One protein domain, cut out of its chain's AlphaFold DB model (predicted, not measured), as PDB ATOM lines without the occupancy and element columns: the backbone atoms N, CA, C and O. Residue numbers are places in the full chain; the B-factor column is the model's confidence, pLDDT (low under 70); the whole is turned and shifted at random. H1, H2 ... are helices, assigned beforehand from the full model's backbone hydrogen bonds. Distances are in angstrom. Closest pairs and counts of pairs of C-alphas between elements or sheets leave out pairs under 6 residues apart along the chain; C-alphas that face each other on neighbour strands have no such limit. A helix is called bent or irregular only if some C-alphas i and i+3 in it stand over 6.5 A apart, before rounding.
ATOM      1  N   ARG A 120       7.069 -35.549  42.794       47.50
ATOM      2  CA  ARG A 120       7.155 -34.097  42.975       47.50
ATOM      3  C   ARG A 120       8.560 -33.743  43.442       47.50
ATOM      4  O   ARG A 120       9.004 -34.162  44.507       47.50
ATOM      5  N   SER A 121       9.255 -32.957  42.631       38.06
ATOM      6  CA  SER A 121      10.563 -32.410  42.973       38.06
ATOM      7  C   SER A 121      10.424 -31.414  44.134       38.06
ATOM      8  O   SER A 121       9.541 -30.556  44.095       38.06
ATOM      9  N   PRO A 122      11.321 -31.420  45.135       48.12
ATOM     10  CA  PRO A 122      11.289 -30.453  46.243       48.12
ATOM     11  C   PRO A 122      11.414 -28.987  45.778       48.12
ATOM     12  O   PRO A 122      11.095 -28.053  46.510       48.12
ATOM     13  N   LYS A 123      11.864 -28.757  44.537       44.28
ATOM     14  CA  LYS A 123      11.965 -27.418  43.939       44.28
ATOM     15  C   LYS A 123      10.635 -26.918  43.365       44.28
ATOM     16  O   LYS A 123      10.428 -25.707  43.310       44.28
ATOM     17  N   THR A 124       9.736 -27.811  42.938       51.59
ATOM     18  CA  THR A 124       8.407 -27.414  42.439       51.59
ATOM     19  C   THR A 124       7.492 -27.042  43.599       51.59
ATOM     20  O   THR A 124       6.837 -26.007  43.533       51.59
ATOM     21  N   THR A 125       7.571 -27.772  44.717       58.19
ATOM     22  CA  THR A 125       6.810 -27.479  45.942       58.19
ATOM     23  C   THR A 125       7.187 -26.135  46.570       58.19
ATOM     24  O   THR A 125       6.305 -25.382  46.971       58.19
ATOM     25  N   SER A 126       8.473 -25.761  46.592       59.16
ATOM     26  CA  SER A 126       8.908 -24.442  47.088       59.16
ATOM     27  C   SER A 126       8.377 -23.283  46.228       59.16
ATOM     28  O   SER A 126       7.830 -22.317  46.756       59.16
ATOM     29  N   LYS A 127       8.450 -23.397  44.894       70.75
ATOM     30  CA  LYS A 127       7.928 -22.377  43.966       70.75
ATOM     31  C   LYS A 127       6.400 -22.271  44.018       70.75
ATOM     32  O   LYS A 127       5.857 -21.175  43.887       70.75
ATOM     33  N   GLU A 128       5.711 -23.393  44.186       66.00
ATOM     34  CA  GLU A 128       4.252 -23.463  44.329       66.00
ATOM     35  C   GLU A 128       3.779 -22.843  45.643       66.00
ATOM     36  O   GLU A 128       2.862 -22.020  45.624       66.00
ATOM     37  N   ARG A 129       4.459 -23.141  46.756       75.00
ATOM     38  CA  ARG A 129       4.222 -22.465  48.037       75.00
ATOM     39  C   ARG A 129       4.375 -20.956  47.885       75.00
ATOM     40  O   ARG A 129       3.453 -20.220  48.225       75.00
ATOM     41  N   SER A 130       5.460 -20.486  47.263       76.19
ATOM     42  CA  SER A 130       5.651 -19.050  47.006       76.19
ATOM     43  C   SER A 130       4.536 -18.439  46.147       76.19
ATOM     44  O   SER A 130       4.125 -17.309  46.390       76.19
ATOM     45  N   ARG A 131       3.997 -19.173  45.162       80.00
ATOM     46  CA  ARG A 131       2.847 -18.709  44.361       80.00
ATOM     47  C   ARG A 131       1.576 -18.577  45.196       80.00
ATOM     48  O   ARG A 131       0.869 -17.589  45.029       80.00
ATOM     49  N   PHE A 132       1.304 -19.534  46.084       80.31
ATOM     50  CA  PHE A 132       0.166 -19.450  46.997       80.31
ATOM     51  C   PHE A 132       0.324 -18.285  47.976       80.31
ATOM     52  O   PHE A 132      -0.603 -17.494  48.123       80.31
ATOM     53  N   TYR A 133       1.505 -18.105  48.578       84.19
ATOM     54  CA  TYR A 133       1.763 -16.984  49.490       84.19
ATOM     55  C   TYR A 133       1.612 -15.620  48.808       84.19
ATOM     56  O   TYR A 133       1.071 -14.700  49.421       84.19
ATOM     57  N   ASN A 134       1.969 -15.520  47.526       87.06
ATOM     58  CA  ASN A 134       1.812 -14.302  46.727       87.06
ATOM     59  C   ASN A 134       0.399 -14.107  46.142       87.06
ATOM     60  O   ASN A 134       0.143 -13.104  45.476       87.06
ATOM     61  N   LEU A 135      -0.522 -15.051  46.351       86.44
ATOM     62  CA  LEU A 135      -1.883 -14.973  45.827       86.44
ATOM     63  C   LEU A 135      -2.714 -13.946  46.631       86.44
ATOM     64  O   LEU A 135      -2.576 -13.880  47.859       86.44
ATOM     65  N   PRO A 136      -3.594 -13.155  45.989       91.06
ATOM     66  CA  PRO A 136      -4.481 -12.244  46.710       91.06
ATOM     67  C   PRO A 136      -5.412 -13.004  47.674       91.06
ATOM     68  O   PRO A 136      -5.773 -14.154  47.397       91.06
ATOM     69  N   PRO A 137      -5.828 -12.375  48.791       88.25
ATOM     70  CA  PRO A 137      -6.579 -13.039  49.860       88.25
ATOM     71  C   PRO A 137      -7.898 -13.663  49.380       88.25
ATOM     72  O   PRO A 137      -8.211 -14.783  49.771       88.25
ATOM     73  N   GLU A 138      -8.617 -13.018  48.461       88.56
ATOM     74  CA  GLU A 138      -9.860 -13.550  47.874       88.56
ATOM     75  C   GLU A 138      -9.637 -14.881  47.137       88.56
ATOM     76  O   GLU A 138     -10.396 -15.837  47.285       88.56
ATOM     77  N   ARG A 139      -8.542 -14.986  46.375       87.44
ATOM     78  CA  ARG A 139      -8.198 -16.222  45.658       87.44
ATOM     79  C   ARG A 139      -7.692 -17.308  46.600       87.44
ATOM     80  O   ARG A 139      -7.937 -18.481  46.337       87.44
ATOM     81  N   LYS A 140      -7.015 -16.935  47.691       87.88
ATOM     82  CA  LYS A 140      -6.633 -17.882  48.751       87.88
ATOM     83  C   LYS A 140      -7.869 -18.491  49.408       87.88
ATOM     84  O   LYS A 140      -7.903 -19.703  49.588       87.88
ATOM     85  N   GLN A 141      -8.881 -17.672  49.704       87.44
ATOM     86  CA  GLN A 141     -10.153 -18.145  50.251       87.44
ATOM     87  C   GLN A 141     -10.859 -19.100  49.289       87.44
ATOM     88  O   GLN A 141     -11.203 -20.203  49.695       87.44
ATOM     89  N   HIS A 142     -10.996 -18.732  48.012       88.19
ATOM     90  CA  HIS A 142     -11.622 -19.601  47.011       88.19
ATOM     91  C   HIS A 142     -10.852 -20.917  46.813       88.19
ATOM     92  O   HIS A 142     -11.447 -21.989  46.732       88.19
ATOM     93  N   TYR A 143      -9.516 -20.872  46.779       86.75
ATOM     94  CA  TYR A 143      -8.707 -22.090  46.723       86.75
ATOM     95  C   TYR A 143      -8.928 -22.981  47.948       86.75
ATOM     96  O   TYR A 143      -9.097 -24.191  47.810       86.75
ATOM     97  N   HIS A 144      -8.936 -22.385  49.142       84.62
ATOM     98  CA  HIS A 144      -9.176 -23.118  50.375       84.62
ATOM     99  C   HIS A 144     -10.581 -23.736  50.393       84.62
ATOM    100  O   HIS A 144     -10.698 -24.924  50.670       84.62
ATOM    101  N   GLN A 145     -11.615 -22.984  50.001       88.44
ATOM    102  CA  GLN A 145     -12.987 -23.484  49.859       88.44
ATOM    103  C   GLN A 145     -13.047 -24.690  48.916       88.44
ATOM    104  O   GLN A 145     -13.490 -25.759  49.326       88.44
ATOM    105  N   ASN A 146     -12.495 -24.573  47.705       90.38
ATOM    106  CA  ASN A 146     -12.475 -25.676  46.741       90.38
ATOM    107  C   ASN A 146     -11.710 -26.898  47.260       90.38
ATOM    108  O   ASN A 146     -12.108 -28.039  47.022       90.38
ATOM    109  N   ARG A 147     -10.602 -26.679  47.978       87.88
ATOM    110  CA  ARG A 147      -9.816 -27.761  48.578       87.88
ATOM    111  C   ARG A 147     -10.598 -28.471  49.681       87.88
ATOM    112  O   ARG A 147     -10.625 -29.699  49.693       87.88
ATOM    113  N   VAL A 148     -11.246 -27.720  50.569       89.31
ATOM    114  CA  VAL A 148     -12.103 -28.266  51.632       89.31
ATOM    115  C   VAL A 148     -13.276 -29.039  51.029       89.31
ATOM    116  O   VAL A 148     -13.511 -30.181  51.411       89.31
ATOM    117  N   GLU A 149     -13.960 -28.481  50.028       90.50
ATOM    118  CA  GLU A 149     -15.062 -29.158  49.339       90.50
ATOM    119  C   GLU A 149     -14.621 -30.436  48.620       90.50
ATOM    120  O   GLU A 149     -15.322 -31.447  48.679       90.50
ATOM    121  N   SER A 150     -13.451 -30.420  47.978       92.31
ATOM    122  CA  SER A 150     -12.875 -31.605  47.336       92.31
ATOM    123  C   SER A 150     -12.591 -32.710  48.356       92.31
ATOM    124  O   SER A 150     -13.026 -33.848  48.168       92.31
ATOM    125  N   ILE A 151     -11.953 -32.373  49.484       88.50
ATOM    126  CA  ILE A 151     -11.702 -33.321  50.580       88.50
ATOM    127  C   ILE A 151     -13.024 -33.857  51.144       88.50
ATOM    128  O   ILE A 151     -13.160 -35.063  51.363       88.50
ATOM    129  N   ARG A 152     -14.018 -32.986  51.350       90.69
ATOM    130  CA  ARG A 152     -15.354 -33.381  51.813       90.69
ATOM    131  C   ARG A 152     -15.993 -34.385  50.857       90.69
ATOM    132  O   ARG A 152     -16.446 -35.438  51.298       90.69
ATOM    133  N   ARG A 153     -15.962 -34.111  49.550       92.50
ATOM    134  CA  ARG A 153     -16.511 -35.000  48.519       92.50
ATOM    135  C   ARG A 153     -15.814 -36.358  48.496       92.50
ATOM    136  O   ARG A 153     -16.486 -37.380  48.418       92.50
ATOM    137  N   GLN A 154     -14.485 -36.378  48.609       90.94
ATOM    138  CA  GLN A 154     -13.714 -37.623  48.678       90.94
ATOM    139  C   GLN A 154     -14.086 -38.458  49.909       90.94
ATOM    140  O   GLN A 154     -14.222 -39.676  49.808       90.94
ATOM    141  N   ARG A 155     -14.302 -37.818  51.066       91.25
ATOM    142  CA  ARG A 155     -14.772 -38.497  52.285       91.25
ATOM    143  C   ARG A 155     -16.176 -39.059  52.123       91.25
ATOM    144  O   ARG A 155     -16.416 -40.195  52.515       91.25
ATOM    145  N   GLU A 156     -17.094 -38.285  51.556       94.12
ATOM    146  CA  GLU A 156     -18.464 -38.730  51.283       94.12
ATOM    147  C   GLU A 156     -18.479 -39.928  50.328       94.12
ATOM    148  O   GLU A 156     -19.175 -40.908  50.588       94.12
ATOM    149  N   GLU A 157     -17.660 -39.898  49.277       94.50
ATOM    150  CA  GLU A 157     -17.512 -41.013  48.341       94.50
ATOM    151  C   GLU A 157     -16.909 -42.255  49.018       94.50
ATOM    152  O   GLU A 157     -17.426 -43.360  48.851       94.50
ATOM    153  N   ALA A 158     -15.855 -42.087  49.821       93.06
ATOM    154  CA  ALA A 158     -15.249 -43.186  50.569       93.06
ATOM    155  C   ALA A 158     -16.238 -43.808  51.567       93.06
ATOM    156  O   ALA A 158     -16.394 -45.027  51.605       93.06
ATOM    157  N   ASN A 159     -16.964 -42.977  52.320       93.31
ATOM    158  CA  ASN A 159     -18.013 -43.428  53.233       93.31
ATOM    159  C   ASN A 159     -19.140 -44.139  52.484       93.31
ATOM    160  O   ASN A 159     -19.624 -45.166  52.951       93.31
ATOM    161  N   HIS A 160     -19.533 -43.634  51.313       95.31
ATOM    162  CA  HIS A 160     -20.526 -44.290  50.472       95.31
ATOM    163  C   HIS A 160     -20.057 -45.689  50.062       95.31
ATOM    164  O   HIS A 160     -20.779 -46.653  50.295       95.31
ATOM    165  N   ILE A 161     -18.830 -45.821  49.553       94.81
ATOM    166  CA  ILE A 161     -18.244 -47.112  49.161       94.81
ATOM    167  C   ILE A 161     -18.198 -48.089  50.340       94.81
ATOM    168  O   ILE A 161     -18.604 -49.239  50.194       94.81
ATOM    169  N   LEU A 162     -17.760 -47.630  51.516       93.50
ATOM    170  CA  LEU A 162     -17.690 -48.455  52.726       93.50
ATOM    171  C   LEU A 162     -19.072 -48.803  53.305       93.50
ATOM    172  O   LEU A 162     -19.202 -49.793  54.019       93.50
ATOM    173  N   SER A 163     -20.101 -48.007  53.005       95.06
ATOM    174  CA  SER A 163     -21.478 -48.262  53.448       95.06
ATOM    175  C   SER A 163     -22.213 -49.307  52.603       95.06
ATOM    176  O   SER A 163     -23.226 -49.846  53.052       95.06
ATOM    177  N   ILE A 164     -21.731 -49.598  51.389       94.38
ATOM    178  CA  ILE A 164     -22.368 -50.570  50.495       94.38
ATOM    179  C   ILE A 164     -22.222 -51.973  51.103       94.38
ATOM    180  O   ILE A 164     -21.101 -52.419  51.363       94.38
TER     181      ILE A 164
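What this domain is: This is residues 120 to 164 of the 255 residues of an uncharacterized protein of Caenorhabditis brenneri (UniProt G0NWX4). Two helices, a short H1 and a much longer H2, meet near their ends in an open V, with the tight link of residues 134 to 136 at its corner. The space between the two arms is empty, and both arms stand free over residues 120 to 131 and 144 to 164. The printed part has 45 residues with two named helices, H1 then H2, and no named strand; its class is all helix. The whole is extended, with a radius of gyration of the C-alphas of 15.0 A, and only just flat, spanning 43 by 28 by 6 A.

How they stand to each other: H1, residues 122 to 133, is followed by a tight link of 3 residues and then by H2, residues 137 to 163. H1 and H2 are close but not clearly touching, with 1 pair of C-alphas within 8 A. Their closest C-alphas, those of Phe 132 and Lys 140, are 7.2 A apart. Their lines stand at a steep tilt of 61 degrees, and they run opposite ways. Their centres are 21.6 A apart. In H1 and H2 every O i to N i+4 pair is within hydrogen-bond range.

Where its parts are: H1 begins with C-alpha 122 at (11.289, -30.453, 46.243) and measures 16.8 A from its first to its last C-alpha. H2 runs from C-alpha 137 at (-6.579, -13.039, 49.860) to C-alpha 163 at (-21.478, -48.262, 53.448), a length of 38.4 A. Neither helix is bent.

The domain as a whole: The two C-alphas farthest apart, those of Asn 134 and Ile 164, are 43.8 A apart. The printed part has no cut. The mean pLDDT of the printed part is 81.9; residues 120 to 126 and residue 128 are under 70.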